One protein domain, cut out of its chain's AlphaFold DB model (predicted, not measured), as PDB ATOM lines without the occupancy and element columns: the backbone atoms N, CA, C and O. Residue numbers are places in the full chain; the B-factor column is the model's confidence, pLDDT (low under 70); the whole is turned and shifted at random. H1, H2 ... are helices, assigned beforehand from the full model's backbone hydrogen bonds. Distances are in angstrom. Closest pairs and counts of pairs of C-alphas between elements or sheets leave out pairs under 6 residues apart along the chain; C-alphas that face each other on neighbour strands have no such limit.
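What this domain is: This is residues 55 to 218 of the 292 residues of an uncharacterized protein of Candidatus Sungbacteria bacterium RIFCSPHIGHO2_01_FULL_50_25 (UniProt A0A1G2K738). Two long helices, H3 and H5, run side by side in opposite ways as the core; the longest helix, H1, packs on them with its later residues, and its residues 55 to 61 stick out free. H7 and the short H8 pack on the later part of H5, H2 folds back against H3 as a hairpin, and a loop with a short antiparallel pairing, residues 183 to 184 with 191 to 192, lies between H6 and H7. The printed part has 164 residues, with eight named helices, H1 to H8 in order along the chain, and no named strand: all helix. It is compact, with a radius of gyration of the C-alphas of 17.4 A, yet elongated, spanning 58 by 35 by 33 A.

How they stand to each other: Start at H1, residues 55 to 81, and look at its residues 72 to 77: they alone touch H3, residues 106 to 127, closest at the C-alphas of Ile 73 and Ala 123, 4.8 A apart, at a steep tilt of 43 degrees, opposite ways. Residues 70 to 74 of H1 touch H4, residues 140 to 143, where the C-alphas of Val 70 and Val 143 come closest, 5.6 A. Next find the hub, H5, residues 147 to 171, which touches four helices. It touches H1, closest at the C-alphas of Phe 77 and Val 153, 6.5 A, at a steep tilt of 68 degrees, only just short of about perpendicular. It touches H3 at a shallow tilt of 34.6 degrees, only just short of steep, opposite ways; the C-alphas of Ala 110 and Ser 167 are closest, 5.1 A. Residues 161 to 171 of H5 touch H7, residues 196 to 209, at a shallow tilt of 23 degrees, opposite ways; Ala 165 and Ile 203 have the closest C-alphas, 4.2 A. H8, residues 214 to 217, touches H5, closest at the C-alphas of Ser 166 and Ile 217, 5.6 A. H2, residues 95 to 102, forms a helical hairpin with H3, closest at the C-alphas of Trp 96 and Ala 112, 4.3 A, and is apart from H5. H6, residues 176 to 179, touches no helix. In H1, H2, H3, H5 and H7 every O i to N i+4 pair is within hydrogen-bond range; H4, H6 and H8 are too short for such a pair.

Where its parts are: Find C-alpha 55 at (208.012, 122.475, 185.394); from there H1 runs 38.9 A to C-alpha 81. H5 runs 36.2 A from C-alpha 147 at (179.629, 135.311, 170.307), H3 31.7 A and H7 20.1 A. H8 ends at C-alpha 217, (160.644, 140.298, 190.305).

The domain as a whole: Look for the two C-alphas farthest apart, those of Glu 56 and Pro 175, at 58.3 A. The printed part has no cut. The links H1 to H2, H3 to H4 and H6 to H7 are long. Mean pLDDT of the printed part is 82.1; residues 82 to 93, 128 to 137 and 188 are under 70.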
ATOM      1  N   ASP A  55     208.683 121.482 186.230       76.06
ATOM      2  CA  ASP A  55     208.012 122.475 185.394       76.06
ATOM      3  C   ASP A  55     207.149 121.791 184.318       76.06
ATOM      4  O   ASP A  55     205.971 122.112 184.191       76.06
ATOM      5  N   GLU A  56     207.669 120.766 183.631       80.44
ATOM      6  CA  GLU A  56     206.913 119.969 182.647       80.44
ATOM      7  C   GLU A  56     205.700 119.246 183.265       80.44
ATOM      8  O   GLU A  56     204.597 119.277 182.713       80.44
ATOM      9  N   GLU A  57     205.866 118.600 184.426       79.25
ATOM     10  CA  GLU A  57     204.755 117.947 185.130       79.25
ATOM     11  C   GLU A  57     203.703 118.955 185.602       79.25
ATOM     12  O   GLU A  57     202.502 118.665 185.575       79.25
ATOM     13  N   TRP A  58     204.143 120.122 186.069       78.75
ATOM     14  CA  TRP A  58     203.254 121.177 186.530       78.75
ATOM     15  C   TRP A  58     202.455 121.773 185.366       78.75
ATOM     16  O   TRP A  58     201.233 121.882 185.472       78.75
ATOM     17  N   GLU A  59     203.103 122.053 184.231       81.81
ATOM     18  CA  GLU A  59     202.443 122.512 183.003       81.81
ATOM     19  C   GLU A  59     201.407 121.502 182.493       81.81
ATOM     20  O   GLU A  59     200.304 121.885 182.095       81.81
ATOM     21  N   GLN A  60     201.719 120.204 182.543       83.19
ATOM     22  CA  GLN A  60     200.785 119.169 182.106       83.19
ATOM     23  C   GLN A  60     199.559 119.074 183.026       83.19
ATOM     24  O   GLN A  60     198.428 119.009 182.538       83.19
ATOM     25  N   ARG A  61     199.751 119.133 184.352       82.50
ATOM     26  CA  ARG A  61     198.637 119.158 185.320       82.50
ATOM     27  C   ARG A  61     197.776 120.408 185.165       82.50
ATOM     28  O   ARG A  61     196.552 120.318 185.261       82.50
ATOM     29  N   ASP A  62     198.392 121.562 184.920       80.69
ATOM     30  CA  ASP A  62     197.663 122.808 184.678       80.69
ATOM     31  C   ASP A  62     196.825 122.720 183.395       80.69
ATOM     32  O   ASP A  62     195.637 123.047 183.393       80.69
ATOM     33  N   LYS A  63     197.391 122.154 182.322       81.50
ATOM     34  CA  LYS A  63     196.682 121.916 181.060       81.50
ATOM     35  C   LYS A  63     195.489 120.973 181.226       81.50
ATOM     36  O   LYS A  63     194.408 121.273 180.716       81.50
ATOM     37  N   GLU A  64     195.654 119.866 181.946       85.31
ATOM     38  CA  GLU A  64     194.563 118.930 182.246       85.31
ATOM     39  C   GLU A  64     193.462 119.600 183.072       85.31
ATOM     40  O   GLU A  64     192.278 119.504 182.735       85.31
ATOM     41  N   ARG A  65     193.838 120.352 184.115       82.19
ATOM     42  CA  ARG A  65     192.894 121.119 184.934       82.19
ATOM     43  C   ARG A  65     192.132 122.145 184.095       82.19
ATOM     44  O   ARG A  65     190.914 122.259 184.228       82.19
ATOM     45  N   ARG A  66     192.821 122.867 183.209       83.25
ATOM     46  CA  ARG A  66     192.211 123.840 182.292       83.25
ATOM     47  C   ARG A  66     191.195 123.166 181.375       83.25
ATOM     48  O   ARG A  66     190.073 123.648 181.270       83.25
ATOM     49  N   GLN A  67     191.549 122.036 180.761       84.44
ATOM     50  CA  GLN A  67     190.633 121.276 179.904       84.44
ATOM     51  C   GLN A  67     189.392 120.802 180.669       84.44
ATOM     52  O   GLN A  67     188.279 120.943 180.169       84.44
ATOM     53  N   GLN A  68     189.556 120.313 181.900       85.00
ATOM     54  CA  GLN A  68     188.427 119.922 182.750       85.00
ATOM     55  C   GLN A  68     187.490 121.100 183.049       85.00
ATOM     56  O   GLN A  68     186.269 120.935 183.042       85.00
ATOM     57  N   ILE A  69     188.039 122.293 183.294       83.56
ATOM     58  CA  ILE A  69     187.239 123.499 183.542       83.56
ATOM     59  C   ILE A  69     186.520 123.941 182.265       83.56
ATOM     60  O   ILE A  69     185.326 124.225 182.318       83.56
ATOM     61  N   VAL A  70     187.201 123.936 181.116       84.19
ATOM     62  CA  VAL A  70     186.592 124.244 179.814       84.19
ATOM     63  C   VAL A  70     185.416 123.308 179.522       84.19
ATOM     64  O   VAL A  70     184.332 123.780 179.184       84.19
ATOM     65  N   GLU A  71     185.579 122.000 179.723       84.00
ATOM     66  CA  GLU A  71     184.494 121.029 179.535       84.00
ATOM     67  C   GLU A  71     183.346 121.223 180.536       84.00
ATOM     68  O   GLU A  71     182.173 121.098 180.177       84.00
ATOM     69  N   LYS A  72     183.648 121.607 181.784       81.44
ATOM     70  CA  LYS A  72     182.617 121.962 182.771       81.44
ATOM     71  C   LYS A  72     181.798 123.177 182.321       81.44
ATOM     72  O   LYS A  72     180.573 123.151 182.431       81.44
ATOM     73  N   ILE A  73     182.457 124.214 181.799       83.38
ATOM     74  CA  ILE A  73     181.801 125.419 181.276       83.38
ATOM     75  C   ILE A  73     180.918 125.061 180.072       83.38
ATOM     76  O   ILE A  73     179.738 125.413 180.061       83.38
ATOM     77  N   ARG A  74     181.452 124.302 179.099       82.38
ATOM     78  CA  ARG A  74     180.695 123.822 177.927       82.38
ATOM     79  C   ARG A  74     179.420 123.102 178.345       82.38
ATOM     80  O   ARG A  74     178.331 123.471 177.911       82.38
ATOM     81  N   ARG A  75     179.545 122.138 179.260       80.56
ATOM     82  CA  ARG A  75     178.412 121.351 179.753       80.56
ATOM     83  C   ARG A  75     177.339 122.218 180.409       80.56
ATOM     84  O   ARG A  75     176.157 122.015 180.134       80.56
ATOM     85  N   ALA A  76     177.727 123.168 181.260       79.62
ATOM     86  CA  ALA A  76     176.778 124.070 181.914       79.62
ATOM     87  C   ALA A  76     175.971 124.881 180.882       79.62
ATOM     88  O   ALA A  76     174.761 125.066 181.030       79.62
ATOM     89  N   PHE A  77     176.617 125.313 179.798       81.56
ATOM     90  CA  PHE A  77     175.978 126.088 178.735       81.56
ATOM     91  C   PHE A  77     175.105 125.242 177.809       81.56
ATOM     92  O   PHE A  77     173.990 125.656 177.485       81.56
ATOM     93  N   ASP A  78     175.536 124.029 177.464       78.50
ATOM     94  CA  ASP A  78     174.708 123.084 176.710       78.50
ATOM     95  C   ASP A  78     173.425 122.726 177.476       78.50
ATOM     96  O   ASP A  78     172.332 122.724 176.904       78.50
ATOM     97  N   LEU A  79     173.531 122.497 178.790       72.44
ATOM     98  CA  LEU A  79     172.383 122.252 179.670       72.44
ATOM     99  C   LEU A  79     171.447 123.463 179.780       72.44
ATOM    100  O   LEU A  79     170.234 123.295 179.935       72.44
ATOM    101  N   ALA A  80     171.989 124.680 179.713       72.62
ATOM    102  CA  ALA A  80     171.189 125.898 179.718       72.62
ATOM    103  C   ALA A  80     170.412 126.091 178.405       72.62
ATOM    104  O   ALA A  80     169.270 126.554 178.448       72.62
ATOM    105  N   ARG A  81     171.013 125.728 177.265       74.44
ATOM    106  CA  ARG A  81     170.452 125.938 175.922       74.44
ATOM    107  C   ARG A  81     169.423 124.880 175.526       74.44
ATOM    108  O   ARG A  81     168.343 125.224 175.060       74.44
ATOM    109  N   GLU A  82     169.745 123.603 175.715       68.19
ATOM    110  CA  GLU A  82     168.928 122.484 175.229       68.19
ATOM    111  C   GLU A  82     168.734 121.419 176.323       68.19
ATOM    112  O   GLU A  82     169.249 120.301 176.215       68.19
ATOM    113  N   PRO A  83     167.972 121.726 177.392       62.41
ATOM    114  CA  PRO A  83     167.766 120.779 178.483       62.41
ATOM    115  C   PRO A  83     167.154 119.452 177.995       62.41
ATOM    116  O   PRO A  83     167.529 118.378 178.462       62.41
ATOM    117  N   GLU A  84     166.270 119.498 176.997       57.28
ATOM    118  CA  GLU A  84     165.587 118.306 176.486       57.28
ATOM    119  C   GLU A  84     166.477 117.404 175.623       57.28
ATOM    120  O   GLU A  84     166.307 116.185 175.630       57.28
ATOM    121  N   ARG A  85     167.484 117.952 174.929       52.12
ATOM    122  CA  ARG A  85     168.364 117.142 174.070       52.12
ATOM    123  C   ARG A  85     169.249 116.197 174.890       52.12
ATOM    124  O   ARG A  85     169.542 115.086 174.457       52.12
ATOM    125  N   ASN A  86     169.587 116.599 176.116       50.03
ATOM    126  CA  ASN A  86     170.342 115.792 177.073       50.03
ATOM    127  C   ASN A  86     169.506 114.700 177.768       50.03
ATOM    128  O   ASN A  86     170.070 113.863 178.474       50.03
ATOM    129  N   LEU A  87     168.177 114.666 177.588       50.16
ATOM    130  CA  LEU A  87     167.349 113.513 177.989       50.16
ATOM    131  C   LEU A  87     167.550 112.321 177.041       50.16
ATOM    132  O   LEU A  87     167.332 111.180 177.436       50.16
ATOM    133  N   ILE A  88     167.986 112.581 175.806       45.88
ATOM    134  CA  ILE A  88     168.065 111.589 174.728       45.88
ATOM    135  C   ILE A  88     169.438 110.893 174.697       45.88
ATOM    136  O   ILE A  88     169.543 109.744 174.278       45.88
ATOM    137  N   THR A  89     170.502 111.546 175.175       50.69
ATOM    138  CA  THR A  89     171.899 111.098 174.990       50.69
ATOM    139  C   THR A  89     172.433 110.143 176.068       50.69
ATOM    140  O   THR A  89     173.619 109.823 176.062       50.69
ATOM    141  N   GLY A  90     171.600 109.657 176.998       50.06
ATOM    142  CA  GLY A  90     172.002 108.661 178.008       50.06
ATOM    143  C   GLY A  90     173.039 109.144 179.036       50.06
ATOM    144  O   GLY A  90     173.509 108.355 179.857       50.06
ATOM    145  N   GLN A  91     173.398 110.431 179.027       59.94
ATOM    146  CA  GLN A  91     174.287 111.019 180.025       59.94
ATOM    147  C   GLN A  91     173.579 111.147 181.381       59.94
ATOM    148  O   GLN A  91     172.397 111.483 181.464       59.94
ATOM    149  N   LYS A  92     174.319 110.913 182.474       65.81
ATOM    150  CA  LYS A  92     173.807 111.082 183.840       65.81
ATOM    151  C   LYS A  92     173.415 112.546 184.060       65.81
ATOM    152  O   LYS A  92     174.280 113.426 184.108       65.81
ATOM    153  N   GLN A  93     172.114 112.795 184.176       69.19
ATOM    154  CA  GLN A  93     171.577 114.145 184.316       69.19
ATOM    155  C   GLN A  93     171.894 114.763 185.685       69.19
ATOM    156  O   GLN A  93     171.994 114.028 186.675       69.19
ATOM    157  N   PRO A  94     172.029 116.101 185.764       75.06
ATOM    158  CA  PRO A  94     172.120 116.803 187.040       75.06
ATOM    159  C   PRO A  94     170.880 116.565 187.915       75.06
ATOM    160  O   PRO A  94     169.762 116.444 187.411       75.06
ATOM    161  N   GLY A  95     171.066 116.540 189.239       76.31
ATOM    162  CA  GLY A  95     169.979 116.318 190.203       76.31
ATOM    163  C   GLY A  95     168.851 117.350 190.088       76.31
ATOM    164  O   GLY A  95     167.674 116.975 190.074       76.31
ATOM    165  N   TRP A  96     169.201 118.627 189.897       83.00
ATOM    166  CA  TRP A  96     168.240 119.717 189.723       83.00
ATOM    167  C   TRP A  96     167.304 119.515 188.522       83.00
ATOM    168  O   TRP A  96     166.128 119.870 188.582       83.00
ATOM    169  N   MET A  97     167.779 118.892 187.441       81.25
ATOM    170  CA  MET A  97     166.998 118.701 186.215       81.25
ATOM    171  C   MET A  97     165.821 117.747 186.431       81.25
ATOM    172  O   MET A  97     164.699 118.001 185.981       81.25
ATOM    173  N   LYS A  98     166.054 116.681 187.202       79.44
ATOM    174  CA  LYS A  98     164.993 115.772 187.637       79.44
ATOM    175  C   LYS A  98     163.985 116.511 188.515       79.44
ATOM    176  O   LYS A  98     162.786 116.427 188.278       79.44
ATOM    177  N   SER A  99     164.458 117.295 189.482       80.81
ATOM    178  CA  SER A  99     163.584 118.056 190.381       80.81
ATOM    179  C   SER A  99     162.681 119.047 189.639       80.81
ATOM    180  O   SER A  99     161.497 119.135 189.961       80.81
ATOM    181  N   LEU A 100     163.183 119.739 188.610       80.12
ATOM    182  CA  LEU A 100     162.378 120.674 187.813       80.12
ATOM    183  C   LEU A 100     161.298 119.990 186.967       80.12
ATOM    184  O   LEU A 100     160.232 120.570 186.759       80.12
ATOM    185  N   THR A 101     161.555 118.770 186.491       77.38
ATOM    186  CA  THR A 101     160.631 118.032 185.614       77.38
ATOM    187  C   THR A 101     159.614 117.195 186.387       77.38
ATOM    188  O   THR A 101     158.473 117.075 185.950       77.38
ATOM    189  N   THR A 102     159.985 116.640 187.546       75.69
ATOM    190  CA  THR A 102     159.125 115.700 188.285       75.69
ATOM    191  C   THR A 102     158.461 116.287 189.526       75.69
ATOM    192  O   THR A 102     157.507 115.701 190.030       75.69
ATOM    193  N   SER A 103     158.959 117.402 190.072       76.00
ATOM    194  CA  SER A 103     158.407 117.962 191.310       76.00
ATOM    195  C   SER A 103     157.273 118.946 191.045       76.00
ATOM    196  O   SER A 103     157.387 119.831 190.201       76.00
ATOM    197  N   SER A 104     156.197 118.857 191.825       74.12
ATOM    198  CA  SER A 104     155.156 119.891 191.909       74.12
ATOM    199  C   SER A 104     155.374 120.869 193.073       74.12
ATOM    200  O   SER A 104     154.686 121.884 193.150       74.12
ATOM    201  N   SER A 105     156.332 120.595 193.969       85.44
ATOM    202  CA  SER A 105     156.580 121.407 195.165       85.44
ATOM    203  C   SER A 105     157.325 122.700 194.829       85.44
ATOM    204  O   SER A 105     158.393 122.664 194.218       85.44
ATOM    205  N   ILE A 106     156.788 123.832 195.300       87.62
ATOM    206  CA  ILE A 106     157.399 125.168 195.178       87.62
ATOM    207  C   ILE A 106     158.830 125.152 195.725       87.62
ATOM    208  O   ILE A 106     159.754 125.554 195.026       87.62
ATOM    209  N   GLY A 107     159.024 124.623 196.938       89.81
ATOM    210  CA  GLY A 107     160.339 124.591 197.581       89.81
ATOM    211  C   GLY A 107     161.358 123.749 196.813       89.81
ATOM    212  O   GLY A 107     162.482 124.183 196.597       89.81
ATOM    213  N   ALA A 108     160.952 122.574 196.323       88.56
ATOM    214  CA  ALA A 108     161.847 121.714 195.548       88.56
ATOM    215  C   ALA A 108     162.239 122.344 194.201       88.56
ATOM    216  O   ALA A 108     163.386 122.222 193.777       88.56
ATOM    217  N   LYS A 109     161.304 123.043 193.539       90.31
ATOM    218  CA  LYS A 109     161.610 123.806 192.323       90.31
ATOM    219  C   LYS A 109     162.544 124.977 192.613       90.31
ATOM    220  O   LYS A 109     163.496 125.159 191.867       90.31
ATOM    221  N   ALA A 110     162.316 125.721 193.697       93.62
ATOM    222  CA  ALA A 110     163.189 126.817 194.111       93.62
ATOM    223  C   ALA A 110     164.631 126.328 194.338       93.62
ATOM    224  O   ALA A 110     165.548 126.864 193.718       93.62
ATOM    225  N   CYS A 111     164.826 125.256 195.115       92.75
ATOM    226  CA  CYS A 111     166.153 124.660 195.310       92.75
ATOM    227  C   CYS A 111     166.795 124.238 193.980       92.75
ATOM    228  O   CYS A 111     167.955 124.542 193.731       92.75
ATOM    229  N   ALA A 112     166.033 123.590 193.094       90.62
ATOM    230  CA  ALA A 112     166.549 123.141 191.805       90.62
ATOM    231  C   ALA A 112     166.926 124.304 190.866       90.62
ATOM    232  O   ALA A 112     167.927 124.223 190.157       90.62
ATOM    233  N   TYR A 113     166.164 125.403 190.869       92.62
ATOM    234  CA  TYR A 113     166.559 126.613 190.147       92.62
ATOM    235  C   TYR A 113     167.839 127.223 190.726       92.62
ATOM    236  O   TYR A 113     168.691 127.632 189.941       92.62
ATOM    237  N   SER A 114     168.002 127.241 192.056       92.50
ATOM    238  CA  SER A 114     169.233 127.718 192.706       92.50
ATOM    239  C   SER A 114     170.439 126.875 192.308       92.50
ATOM    240  O   SER A 114     171.437 127.422 191.866       92.50
ATOM    241  N   GLU A 115     170.329 125.546 192.373       90.00
ATOM    242  CA  GLU A 115     171.416 124.639 191.983       90.00
ATOM    243  C   GLU A 115     171.813 124.825 190.513       90.00
ATOM    244  O   GLU A 115     172.999 124.872 190.185       90.00
ATOM    245  N   LYS A 116     170.824 124.986 189.622       89.19
ATOM    246  CA  LYS A 116     171.078 125.308 188.214       89.19
ATOM    247  C   LYS A 116     171.787 126.660 188.072       89.19
ATOM    248  O   LYS A 116     172.689 126.797 187.247       89.19
ATOM    249  N   PHE A 117     171.367 127.659 188.843       90.56
ATOM    250  CA  PHE A 117     171.947 128.997 188.811       90.56
ATOM    251  C   PHE A 117     173.390 129.001 189.313       90.56
ATOM    252  O   PHE A 117     174.236 129.581 188.644       90.56
ATOM    253  N   ASP A 118     173.695 128.287 190.396       88.12
ATOM    254  CA  ASP A 118     175.048 128.166 190.951       88.12
ATOM    255  C   ASP A 118     176.004 127.439 189.990       88.12
ATOM    256  O   ASP A 118     177.169 127.828 189.838       88.12
ATOM    257  N   GLU A 119     175.515 126.411 189.283       86.12
ATOM    258  CA  GLU A 119     176.277 125.725 188.232       86.12
ATOM    259  C   GLU A 119     176.649 126.693 187.095       86.12
ATOM    260  O   GLU A 119     177.809 126.739 186.672       86.12
ATOM    261  N   MET A 120     175.697 127.521 186.650       86.25
ATOM    262  CA  MET A 120     175.952 128.550 185.639       86.25
ATOM    263  C   MET A 120     176.835 129.687 186.170       86.25
ATOM    264  O   MET A 120     177.759 130.100 185.472       86.25
ATOM    265  N   ALA A 121     176.613 130.159 187.398       85.69
ATOM    266  CA  ALA A 121     177.391 131.223 188.035       85.69
ATOM    267  C   ALA A 121     178.866 130.830 188.153       85.69
ATOM    268  O   ALA A 121     179.757 131.609 187.823       85.69
ATOM    269  N   THR A 122     179.134 129.575 188.523       82.00
ATOM    270  CA  THR A 122     180.492 129.024 188.544       82.00
ATOM    271  C   THR A 122     181.134 129.069 187.153       82.00
ATOM    272  O   THR A 122     182.282 129.488 187.013       82.00
ATOM    273  N   ALA A 123     180.399 128.663 186.111       81.00
ATOM    274  CA  ALA A 123     180.889 128.686 184.734       81.00
ATOM    275  C   ALA A 123     181.192 130.117 184.246       81.00
ATOM    276  O   ALA A 123     182.263 130.367 183.691       81.00
ATOM    277  N   PHE A 124     180.295 131.071 184.518       78.50
ATOM    278  CA  PHE A 124     180.507 132.489 184.219       78.50
ATOM    279  C   PHE A 124     181.657 133.095 185.026       78.50
ATOM    280  O   PHE A 124     182.427 133.885 184.487       78.50
ATOM    281  N   GLY A 125     181.826 132.706 186.289       76.56
ATOM    282  CA  GLY A 125     182.914 133.188 187.131       76.56
ATOM    283  C   GLY A 125     184.297 132.795 186.606       76.56
ATOM    284  O   GLY A 125     185.221 133.600 186.701       76.56
ATOM    285  N   TYR A 126     184.449 131.610 186.000       72.00
ATOM    286  CA  TYR A 126     185.701 131.231 185.331       72.00
ATOM    287  C   TYR A 126     185.992 132.108 184.102       72.00
ATOM    288  O   TYR A 126     187.139 132.495 183.893       72.00
ATOM    289  N   LEU A 127     184.964 132.469 183.329       72.38
ATOM    290  CA  LEU A 127     185.092 133.353 182.160       72.38
ATOM    291  C   LEU A 127     185.356 134.813 182.549       72.38
ATOM    292  O   LEU A 127     186.089 135.516 181.869       72.38
ATOM    293  N   GLN A 128     184.784 135.274 183.663       69.75
ATOM    294  CA  GLN A 128     184.987 136.627 184.194       69.75
ATOM    295  C   GLN A 128     186.228 136.754 185.090       69.75
ATOM    296  O   GLN A 128     186.433 137.806 185.692       69.75
ATOM    297  N   LYS A 129     187.040 135.693 185.223       63.09
ATOM    298  CA  LYS A 129     188.198 135.617 186.138       63.09
ATOM    299  C   LYS A 129     187.868 135.810 187.623       63.09
ATOM    300  O   LYS A 129     188.769 136.072 188.411       63.09
ATOM    301  N   ARG A 130     186.605 135.664 188.035       57.59
ATOM    302  CA  ARG A 130     186.232 135.677 189.463       57.59
ATOM    303  C   ARG A 130     186.858 134.498 190.210       57.59
ATOM    304  O   ARG A 130     187.189 134.618 191.383       57.59
ATOM    305  N   TYR A 131     187.032 133.373 189.518       57.03
ATOM    306  CA  TYR A 131     187.763 132.213 190.011       57.03
ATOM    307  C   TYR A 131     189.114 132.151 189.299       57.03
ATOM    308  O   TYR A 131     189.196 131.713 188.151       57.03
ATOM    309  N   GLU A 132     190.170 132.628 189.957       54.41
ATOM    310  CA  GLU A 132     191.512 132.616 189.376       54.41
ATOM    311  C   GLU A 132     192.011 131.176 189.189       54.41
ATOM    312  O   GLU A 132     192.186 130.408 190.139       54.41
ATOM    313  N   ILE A 133     192.281 130.816 187.935       57.59
ATOM    314  CA  ILE A 133     193.269 129.792 187.606       57.59
ATOM    315  C   ILE A 133     194.576 130.569 187.420       57.59
ATOM    316  O   ILE A 133     194.628 131.421 186.527       57.59
ATOM    317  N   PRO A 134     195.604 130.353 188.258       50.84
ATOM    318  CA  PRO A 134     196.860 131.079 188.135       50.84
ATOM    319  C   PRO A 134     197.409 130.999 186.705       50.84
ATOM    320  O   PRO A 134     197.648 129.915 186.188       50.84
ATOM    321  N   GLY A 135     197.617 132.154 186.069       54.53
ATOM    322  CA  GLY A 135     198.451 132.272 184.873       54.53
ATOM    323  C   GLY A 135     197.760 132.553 183.537       54.53
ATOM    324  O   GLY A 135     198.416 133.180 182.711       54.53
ATOM    325  N   ARG A 136     196.496 132.169 183.268       60.19
ATOM    326  CA  ARG A 136     195.843 132.423 181.952       60.19
ATOM    327  C   ARG A 136     194.305 132.406 182.018       60.19
ATOM    328  O   ARG A 136     193.725 131.382 182.366       60.19
ATOM    329  N   GLU A 137     193.661 133.498 181.594       69.31
ATOM    330  CA  GLU A 137     192.200 133.643 181.389       69.31
ATOM    331  C   GLU A 137     191.617 132.516 180.525       69.31
ATOM    332  O   GLU A 137     192.263 132.156 179.544       69.31
ATOM    333  N   ILE A 138     190.436 131.974 180.861       76.25
ATOM    334  CA  ILE A 138     189.661 131.112 179.948       76.25
ATOM    335  C   ILE A 138     188.784 132.013 179.084       76.25
ATOM    336  O   ILE A 138     187.983 132.772 179.626       76.25
ATOM    337  N   THR A 139     188.904 131.915 177.760       76.94
ATOM    338  CA  THR A 139     188.094 132.716 176.828       76.94
ATOM    339  C   THR A 139     186.920 131.931 176.235       76.94
ATOM    340  O   THR A 139     186.884 130.698 176.263       76.94
ATOM    341  N   TRP A 140     185.950 132.639 175.652       77.50
ATOM    342  CA  TRP A 140     184.824 132.020 174.942       77.50
ATOM    343  C   TRP A 140     185.274 131.178 173.740       77.50
ATOM    344  O   TRP A 140     184.666 130.144 173.451       77.50
ATOM    345  N   GLU A 141     186.368 131.570 173.081       79.06
ATOM    346  CA  GLU A 141     186.971 130.820 171.978       79.06
ATOM    347  C   GLU A 141     187.517 129.466 172.443       79.06
ATOM    348  O   GLU A 141     187.312 128.460 171.766       79.06
ATOM    349  N   GLU A 142     188.150 129.401 173.617       80.06
ATOM    350  CA  GLU A 142     188.628 128.134 174.188       80.06
ATOM    351  C   GLU A 142     187.471 127.207 174.564       80.06
ATOM    352  O   GLU A 142     187.527 125.991 174.356       80.06
ATOM    353  N   VAL A 143     186.370 127.785 175.043       80.50
ATOM    354  CA  VAL A 143     185.110 127.067 175.269       80.50
ATOM    355  C   VAL A 143     184.446 126.673 173.943       80.50
ATOM    356  O   VAL A 143     183.577 125.811 173.937       80.50
ATOM    357  N   GLY A 144     184.897 127.172 172.791       78.69
ATOM    358  CA  GLY A 144     184.343 126.809 171.483       78.69
ATOM    359  C   GLY A 144     182.921 127.334 171.272       78.69
ATOM    360  O   GLY A 144     182.136 126.725 170.546       78.69
ATOM    361  N   VAL A 145     182.574 128.443 171.929       74.44
ATOM    362  CA  VAL A 145     181.240 129.051 171.898       74.44
ATOM    363  C   VAL A 145     181.302 130.336 171.076       74.44
ATOM    364  O   VAL A 145     182.129 131.207 171.334       74.44
ATOM    365  N   SER A 146     180.431 130.467 170.070       78.69
ATOM    366  CA  SER A 146     180.361 131.688 169.261       78.69
ATOM    367  C   SER A 146     179.824 132.871 170.075       78.69
ATOM    368  O   SER A 146     179.085 132.687 171.044       78.69
ATOM    369  N   ALA A 147     180.128 134.099 169.649       78.19
ATOM    370  CA  ALA A 147     179.629 135.311 170.307       78.19
ATOM    371  C   ALA A 147     178.090 135.361 170.394       78.19
ATOM    372  O   ALA A 147     177.535 135.879 171.362       78.19
ATOM    373  N   ASP A 148     177.384 134.799 169.410       80.56
ATOM    374  CA  ASP A 148     175.919 134.721 169.415       80.56
ATOM    375  C   ASP A 148     175.406 133.783 170.507       80.56
ATOM    376  O   ASP A 148     174.507 134.148 171.264       80.56
ATOM    377  N   ILE A 149     176.026 132.609 170.645       78.44
ATOM    378  CA  ILE A 149     175.674 131.643 171.689       78.44
ATOM    379  C   ILE A 149     176.045 132.201 173.068       78.44
ATOM    380  O   ILE A 149     175.262 132.075 174.004       78.44
ATOM    381  N   ALA A 150     177.188 132.879 173.200       78.06
ATOM    382  CA  ALA A 150     177.580 133.527 174.452       78.06
ATOM    383  C   ALA A 150     176.533 134.562 174.906       78.06
ATOM    384  O   ALA A 150     176.157 134.590 176.080       78.06
ATOM    385  N   ARG A 151     175.998 135.367 173.973       83.38
ATOM    386  CA  ARG A 151     174.909 136.318 174.254       83.38
ATOM    387  C   ARG A 151     173.612 135.619 174.658       83.38
ATOM    388  O   ARG A 151     172.977 136.043 175.621       83.38
ATOM    389  N   GLU A 152     173.230 134.548 173.963       84.69
ATOM    390  CA  GLU A 152     172.039 133.762 174.309       84.69
ATOM    391  C   GLU A 152     172.146 133.173 175.725       84.69
ATOM    392  O   GLU A 152     171.231 133.308 176.537       84.69
ATOM    393  N   VAL A 153     173.284 132.554 176.046       82.94
ATOM    394  CA  VAL A 153     173.534 131.945 177.356       82.94
ATOM    395  C   VAL A 153     173.550 133.000 178.462       82.94
ATOM    396  O   VAL A 153     172.971 132.763 179.521       82.94
ATOM    397  N   ALA A 154     174.143 134.174 178.222       84.50
ATOM    398  CA  ALA A 154     174.110 135.289 179.169       84.50
ATOM    399  C   ALA A 154     172.677 135.778 179.435       84.50
ATOM    400  O   ALA A 154     172.311 135.997 180.589       84.50
ATOM    401  N   SER A 155     171.835 135.869 178.399       88.62
ATOM    402  CA  SER A 155     170.413 136.210 178.555       88.62
ATOM    403  C   SER A 155     169.666 135.166 179.391       88.62
ATOM    404  O   SER A 155     168.942 135.514 180.320       88.62
ATOM    405  N   ARG A 156     169.878 133.873 179.118       88.31
ATOM    406  CA  ARG A 156     169.256 132.778 179.887       88.31
ATOM    407  C   ARG A 156     169.728 132.746 181.338       88.31
ATOM    408  O   ARG A 156     168.949 132.420 182.228       88.31
ATOM    409  N   TYR A 157     170.998 133.064 181.578       89.31
ATOM    410  CA  TYR A 157     171.555 133.180 182.921       89.31
ATOM    411  C   TYR A 157     170.894 134.316 183.705       89.31
ATOM    412  O   TYR A 157     170.465 134.118 184.840       89.31
ATOM    413  N   HIS A 158     170.741 135.473 183.059       92.50
ATOM    414  CA  HIS A 158     170.034 136.618 183.616       92.50
ATOM    415  C   HIS A 158     168.584 136.265 183.988       92.50
ATOM    416  O   HIS A 158     168.158 136.463 185.125       92.50
ATOM    417  N   GLU A 159     167.833 135.666 183.059       93.69
ATOM    418  CA  GLU A 159     166.464 135.194 183.309       93.69
ATOM    419  C   GLU A 159     166.395 134.180 184.458       93.69
ATOM    420  O   GLU A 159     165.496 134.250 185.297       93.69
ATOM    421  N   LEU A 160     167.356 133.256 184.535       93.31
ATOM    422  CA  LEU A 160     167.414 132.266 185.605       93.31
ATOM    423  C   LEU A 160     167.624 132.915 186.979       93.31
ATOM    424  O   LEU A 160     166.958 132.506 187.928       93.31
ATOM    425  N   GLY A 161     168.479 133.937 187.094       94.81
ATOM    426  CA  GLY A 161     168.659 134.679 188.347       94.81
ATOM    427  C   GLY A 161     167.361 135.331 188.834       94.81
ATOM    428  O   GLY A 161     167.010 135.224 190.011       94.81
ATOM    429  N   LEU A 162     166.576 135.905 187.915       96.88
ATOM    430  CA  LEU A 162     165.248 136.445 188.227       96.88
ATOM    431  C   LEU A 162     164.264 135.353 188.668       96.88
ATOM    432  O   LEU A 162     163.510 135.545 189.626       96.88
ATOM    433  N   VAL A 163     164.287 134.189 188.011       96.12
ATOM    434  CA  VAL A 163     163.465 133.031 188.396       96.12
ATOM    435  C   VAL A 163     163.841 132.531 189.789       96.12
ATOM    436  O   VAL A 163     162.940 132.271 190.590       96.12
ATOM    437  N   VAL A 164     165.133 132.431 190.118       96.31
ATOM    438  CA  VAL A 164     165.603 132.050 191.460       96.31
ATOM    439  C   VAL A 164     165.085 133.038 192.498       96.31
ATOM    440  O   VAL A 164     164.386 132.635 193.428       96.31
ATOM    441  N   ALA A 165     165.338 134.333 192.310       97.06
ATOM    442  CA  ALA A 165     164.924 135.363 193.257       97.06
ATOM    443  C   ALA A 165     163.395 135.380 193.473       97.06
ATOM    444  O   ALA A 165     162.914 135.434 194.611       97.06
ATOM    445  N   SER A 166     162.609 135.250 192.398       96.88
ATOM    446  CA  SER A 166     161.149 135.135 192.489       96.88
ATOM    447  C   SER A 166     160.708 133.851 193.203       96.88
ATOM    448  O   SER A 166     159.835 133.902 194.067       96.88
ATOM    449  N   SER A 167     161.319 132.703 192.896       95.81
ATOM    450  CA  SER A 167     160.949 131.410 193.497       95.81
ATOM    451  C   SER A 167     161.218 131.382 195.002       95.81
ATOM    452  O   SER A 167     160.405 130.869 195.766       95.81
ATOM    453  N   PHE A 168     162.329 131.973 195.455       96.19
ATOM    454  CA  PHE A 168     162.627 132.099 196.886       96.19
ATOM    455  C   PHE A 168     161.746 133.145 197.576       96.19
ATOM    456  O   PHE A 168     161.422 132.997 198.753       96.19
ATOM    457  N   THR A 169     161.257 134.152 196.848       95.50
ATOM    458  CA  THR A 169     160.200 135.029 197.373       95.50
ATOM    459  C   THR A 169     158.911 134.238 197.640       95.50
ATOM    460  O   THR A 169     158.254 134.444 198.662       95.50
ATOM    461  N   ASP A 170     158.560 133.279 196.779       94.06
ATOM    462  CA  ASP A 170     157.399 132.404 196.990       94.06
ATOM    463  C   ASP A 170     157.572 131.437 198.171       94.06
ATOM    464  O   ASP A 170     156.581 131.075 198.810       94.06
ATOM    465  N   VAL A 171     158.807 131.077 198.538       93.88
ATOM    466  CA  VAL A 171     159.083 130.270 199.740       93.88
ATOM    467  C   VAL A 171     158.566 130.962 201.006       93.88
ATOM    468  O   VAL A 171     157.988 130.292 201.861       93.88
ATOM    469  N   PHE A 172     158.644 132.294 201.114       91.75
ATOM    470  CA  PHE A 172     158.086 133.028 202.263       91.75
ATOM    471  C   PHE A 172     156.561 132.895 202.406       91.75
ATOM    472  O   PHE A 172     156.020 133.124 203.490       91.75
ATOM    473  N   LYS A 173     155.851 132.493 201.344       89.00
ATOM    474  CA  LYS A 173     154.404 132.224 201.378       89.00
ATOM    475  C   LYS A 173     154.086 130.825 201.916       89.00
ATOM    476  O   LYS A 173     152.935 130.543 202.244       89.00
ATOM    477  N   MET A 174     155.081 129.943 202.017       90.69
ATOM    478  CA  MET A 174     154.909 128.592 202.545       90.69
ATOM    479  C   MET A 174     154.838 128.598 204.084       90.69
ATOM    480  O   MET A 174     155.607 129.311 204.743       90.69
ATOM    481  N   PRO A 175     153.999 127.747 204.704       88.31
ATOM    482  CA  PRO A 175     154.044 127.529 206.150       88.31
ATOM    483  C   PRO A 175     155.429 127.035 206.600       88.31
ATOM    484  O   PRO A 175     155.990 126.140 205.964       88.31
ATOM    485  N   ARG A 176     155.970 127.559 207.714       84.62
ATOM    486  CA  ARG A 176     157.287 127.141 208.254       84.62
ATOM    487  C   ARG A 176     157.441 125.614 208.381       84.62
ATOM    488  O   ARG A 176     158.452 125.105 207.902       84.62
ATOM    489  N   PRO A 177     156.455 124.842 208.890       85.44
ATOM    490  CA  PRO A 177     156.589 123.382 208.990       85.44
ATOM    491  C   PRO A 177     156.774 122.659 207.647       85.44
ATOM    492  O   PRO A 177     157.327 121.561 207.609       85.44
ATOM    493  N   ALA A 178     156.305 123.247 206.541       87.50
ATOM    494  CA  ALA A 178     156.536 122.710 205.201       87.50
ATOM    495  C   ALA A 178     157.946 123.038 204.690       87.50
ATOM    496  O   ALA A 178     158.504 122.268 203.914       87.50
ATOM    497  N   ARG A 179     158.528 124.155 205.142       90.12
ATOM    498  CA  ARG A 179     159.859 124.623 204.744       90.12
ATOM    499  C   ARG A 179     160.993 123.835 205.400       90.12
ATOM    500  O   ARG A 179     161.915 123.445 204.700       90.12
ATOM    501  N   VAL A 180     160.865 123.493 206.685       85.69
ATOM    502  CA  VAL A 180     161.861 122.683 207.430       85.69
ATOM    503  C   VAL A 180     162.119 121.317 206.770       85.69
ATOM    504  O   VAL A 180     163.174 120.721 206.935       85.69
ATOM    505  N   LYS A 181     161.151 120.798 206.003       85.81
ATOM    506  CA  LYS A 181     161.249 119.496 205.323       85.81
ATOM    507  C   LYS A 181     161.939 119.559 203.960       85.81
ATOM    508  O   LYS A 181     162.086 118.523 203.315       85.81
ATOM    509  N   VAL A 182     162.289 120.752 203.488       88.06
ATOM    510  CA  VAL A 182     162.893 120.959 202.174       88.06
ATOM    511  C   VAL A 182     164.303 121.484 202.377       88.06
ATOM    512  O   VAL A 182     164.489 122.601 202.852       88.06
ATOM    513  N   GLN A 183     165.279 120.667 201.994       89.31
ATOM    514  CA  GLN A 183     166.694 121.012 202.010       89.31
ATOM    515  C   GLN A 183     167.136 121.403 200.597       89.31
ATOM    516  O   GLN A 183     166.857 120.677 199.642       89.31
ATOM    517  N   CYS A 184     167.808 122.545 200.473       88.75
ATOM    518  CA  CYS A 184     168.486 122.957 199.250       88.75
ATOM    519  C   CYS A 184     169.976 122.601 199.322       88.75
ATOM    520  O   CYS A 184     170.621 122.819 200.352       88.75
ATOM    521  N   GLY A 185     170.528 122.106 198.210       81.06
ATOM    522  CA  GLY A 185     171.941 121.761 198.086       81.06
ATOM    523  C   GLY A 185     172.341 120.466 198.798       81.06
ATOM    524  O   GLY A 185     171.571 119.843 199.533       81.06
ATOM    525  N   THR A 186     173.592 120.057 198.581       72.94
ATOM    526  CA  THR A 186     174.187 118.855 199.185       72.94
ATOM    527  C   THR A 186     175.526 119.177 199.838       72.94
ATOM    528  O   THR A 186     176.375 119.795 199.202       72.94
ATOM    529  N   GLY A 187     175.753 118.688 201.061       73.38
ATOM    530  CA  GLY A 187     177.027 118.854 201.765       73.38
ATOM    531  C   GLY A 187     177.202 120.241 202.387       73.38
ATOM    532  O   GLY A 187     176.256 120.808 202.942       73.38
ATOM    533  N   GLU A 188     178.430 120.756 202.338       69.06
ATOM    534  CA  GLU A 188     178.789 122.067 202.881       69.06
ATOM    535  C   GLU A 188     178.047 123.181 202.128       69.06
ATOM    536  O   GLU A 188     178.061 123.231 200.901       69.06
ATOM    537  N   GLY A 189     177.353 124.048 202.867       72.62
ATOM    538  CA  GLY A 189     176.501 125.094 202.292       72.62
ATOM    539  C   GLY A 189     175.051 124.677 202.020       72.62
ATOM    540  O   GLY A 189     174.265 125.524 201.601       72.62
ATOM    541  N   SER A 190     174.667 123.422 202.290       85.56
ATOM    542  CA  SER A 190     173.247 123.043 202.294       85.56
ATOM    543  C   SER A 190     172.488 123.737 203.428       85.56
ATOM    544  O   SER A 190     173.035 123.984 204.503       85.56
ATOM    545  N   PHE A 191     171.221 124.057 203.181       90.50
ATOM    546  CA  PHE A 191     170.359 124.738 204.147       90.50
ATOM    547  C   PHE A 191     168.905 124.297 203.970       90.50
ATOM    548  O   PHE A 191     168.498 123.874 202.884       90.50
ATOM    549  N   ASP A 192     168.114 124.374 205.037       90.88
ATOM    550  CA  ASP A 192     166.673 124.160 204.956       90.88
ATOM    551  C   ASP A 192     165.936 125.462 204.616       90.88
ATOM    552  O   ASP A 192     166.375 126.561 204.951       90.88
ATOM    553  N   LEU A 193     164.778 125.358 203.964       92.94
ATOM    554  CA  LEU A 193     164.008 126.539 203.563       92.94
ATOM    555  C   LEU A 193     163.395 127.323 204.741       92.94
ATOM    556  O   LEU A 193     162.749 128.348 204.512       92.94
ATOM    557  N   ALA A 194     163.502 126.846 205.985       90.44
ATOM    558  CA  ALA A 194     163.077 127.595 207.166       90.44
ATOM    559  C   ALA A 194     164.201 128.462 207.762       90.44
ATOM    560  O   ALA A 194     163.927 129.227 208.701       90.44
ATOM    561  N   ASP A 195     165.414 128.387 207.201       91.50
ATOM    562  CA  ASP A 195     166.499 129.337 207.423       91.50
ATOM    563  C   ASP A 195     166.190 130.668 206.719       91.50
ATOM    564  O   ASP A 195     166.429 130.879 205.525       91.50
ATOM    565  N   THR A 196     165.604 131.571 207.500       91.69
ATOM    566  CA  THR A 196     165.172 132.903 207.083       91.69
ATOM    567  C   THR A 196     166.303 133.732 206.461       91.69
ATOM    568  O   THR A 196     166.078 134.397 205.445       91.69
ATOM    569  N   ASP A 197     167.505 133.698 207.051       91.56
ATOM    570  CA  ASP A 197     168.667 134.458 206.575       91.56
ATOM    571  C   ASP A 197     169.125 133.920 205.219       91.56
ATOM    572  O   ASP A 197     169.228 134.682 204.252       91.56
ATOM    573  N   ARG A 198     169.306 132.598 205.111       91.81
ATOM    574  CA  ARG A 198     169.770 131.966 203.870       91.81
ATOM    575  C   ARG A 198     168.810 132.170 202.715       91.81
ATOM    576  O   ARG A 198     169.250 132.564 201.635       91.81
ATOM    577  N   VAL A 199     167.509 131.988 202.939       94.38
ATOM    578  CA  VAL A 199     166.484 132.216 201.909       94.38
ATOM    579  C   VAL A 199     166.550 133.651 201.379       94.38
ATOM    580  O   VAL A 199     166.519 133.854 200.166       94.38
ATOM    581  N   MET A 200     166.691 134.654 202.250       95.25
ATOM    582  CA  MET A 200     166.775 136.047 201.799       95.25
ATOM    583  C   MET A 200     168.108 136.373 201.120       95.25
ATOM    584  O   MET A 200     168.119 137.104 200.127       95.25
ATOM    585  N   ARG A 201     169.231 135.813 201.589       94.06
ATOM    586  CA  ARG A 201     170.527 135.980 200.912       94.06
ATOM    587  C   ARG A 201     170.505 135.422 199.499       94.06
ATOM    588  O   ARG A 201     171.060 136.066 198.620       94.06
ATOM    589  N   VAL A 202     169.834 134.297 199.249       94.88
ATOM    590  CA  VAL A 202     169.677 133.767 197.883       94.88
ATOM    591  C   VAL A 202     168.958 134.772 196.981       94.88
ATOM    592  O   VAL A 202     169.426 135.033 195.878       94.88
ATOM    593  N   ILE A 203     167.875 135.401 197.457       95.88
ATOM    594  CA  ILE A 203     167.149 136.431 196.691       95.88
ATOM    595  C   ILE A 203     168.069 137.612 196.367       95.88
ATOM    596  O   ILE A 203     168.160 138.026 195.213       95.88
ATOM    597  N   VAL A 204     168.749 138.156 197.380       94.38
ATOM    598  CA  VAL A 204     169.614 139.334 197.218       94.38
ATOM    599  C   VAL A 204     170.810 139.024 196.320       94.38
ATOM    600  O   VAL A 204     171.111 139.812 195.430       94.38
ATOM    601  N   ASN A 205     171.460 137.875 196.513       93.12
ATOM    602  CA  ASN A 205     172.631 137.478 195.738       93.12
ATOM    603  C   ASN A 205     172.271 137.182 194.284       93.12
ATOM    604  O   ASN A 205     172.986 137.631 193.400       93.12
ATOM    605  N   ALA A 206     171.157 136.491 194.017       94.50
ATOM    606  CA  ALA A 206     170.726 136.224 192.647       94.50
ATOM    607  C   ALA A 206     170.446 137.526 191.882       94.50
ATOM    608  O   ALA A 206     170.908 137.681 190.756       94.50
ATOM    609  N   LEU A 207     169.757 138.489 192.512       95.19
ATOM    610  CA  LEU A 207     169.520 139.813 191.925       95.19
ATOM    611  C   LEU A 207     170.824 140.595 191.720       95.19
ATOM    612  O   LEU A 207     171.023 141.175 190.658       95.19
ATOM    613  N   ALA A 208     171.727 140.588 192.704       91.62
ATOM    614  CA  ALA A 208     173.022 141.255 192.599       91.62
ATOM    615  C   ALA A 208     173.878 140.685 191.461       91.62
ATOM    616  O   ALA A 208     174.472 141.437 190.692       91.62
ATOM    617  N   GLU A 209     173.909 139.360 191.340       89.56
ATOM    618  CA  GLU A 209     174.709 138.638 190.356       89.56
ATOM    619  C   GLU A 209     174.256 138.929 188.920       89.56
ATOM    620  O   GLU A 209     175.091 139.063 188.024       89.56
ATOM    621  N   VAL A 210     172.947 139.105 188.709       91.38
ATOM    622  CA  VAL A 210     172.389 139.514 187.410       91.38
ATOM    623  C   VAL A 210     172.237 141.033 187.259       91.38
ATOM    624  O   VAL A 210     171.701 141.493 186.258       91.38
ATOM    625  N   ASN A 211     172.756 141.815 188.214       92.62
ATOM    626  CA  ASN A 211     172.703 143.279 188.240       92.62
ATOM    627  C   ASN A 211     171.277 143.855 188.126       92.62
ATOM    628  O   ASN A 211     171.029 144.841 187.431       92.62
ATOM    629  N   GLU A 212     170.340 143.238 188.839       94.94
ATOM    630  CA  GLU A 212     168.928 143.603 188.851       94.94
ATOM    631  C   GLU A 212     168.464 144.092 190.220       94.94
ATOM    632  O   GLU A 212     169.072 143.846 191.266       94.94
ATOM    633  N   SER A 213     167.344 144.811 190.219       94.00
ATOM    634  CA  SER A 213     166.711 145.299 191.448       94.00
ATOM    635  C   SER A 213     165.450 144.495 191.790       94.00
ATOM    636  O   SER A 213     164.890 143.828 190.919       94.00
ATOM    637  N   PRO A 214     164.926 144.573 193.031       94.12
ATOM    638  CA  PRO A 214     163.709 143.850 193.422       94.12
ATOM    639  C   PRO A 214     162.489 144.081 192.514       94.12
ATOM    640  O   PRO A 214     161.605 143.226 192.438       94.12
ATOM    641  N   THR A 215     162.423 145.209 191.801       94.56
ATOM    642  CA  THR A 215     161.302 145.515 190.900       94.56
ATOM    643  C   THR A 215     161.234 144.563 189.705       94.56
ATOM    644  O   THR A 215     160.128 144.276 189.242       94.56
ATOM    645  N   ALA A 216     162.366 143.992 189.274       95.25
ATOM    646  CA  ALA A 216     162.433 143.000 188.198       95.25
ATOM    647  C   ALA A 216     161.628 141.728 188.521       95.25
ATOM    648  O   ALA A 216     161.080 141.084 187.629       95.25
ATOM    649  N   ILE A 217     161.468 141.413 189.811       95.81
ATOM    650  CA  ILE A 217     160.644 140.298 190.305       95.81
ATOM    651  C   ILE A 217     159.315 140.766 190.916       95.81
ATOM    652  O   ILE A 217     158.697 140.055 191.710       95.81
ATOM    653  N   LYS A 218     158.850 141.969 190.550       95.62
ATOM    654  CA  LYS A 218     157.603 142.582 191.045       95.62
ATOM    655  C   LYS A 218     157.565 142.722 192.574       95.62
ATOM    656  O   LYS A 218     156.500 142.617 193.182       95.62
TER     657      LYS A 218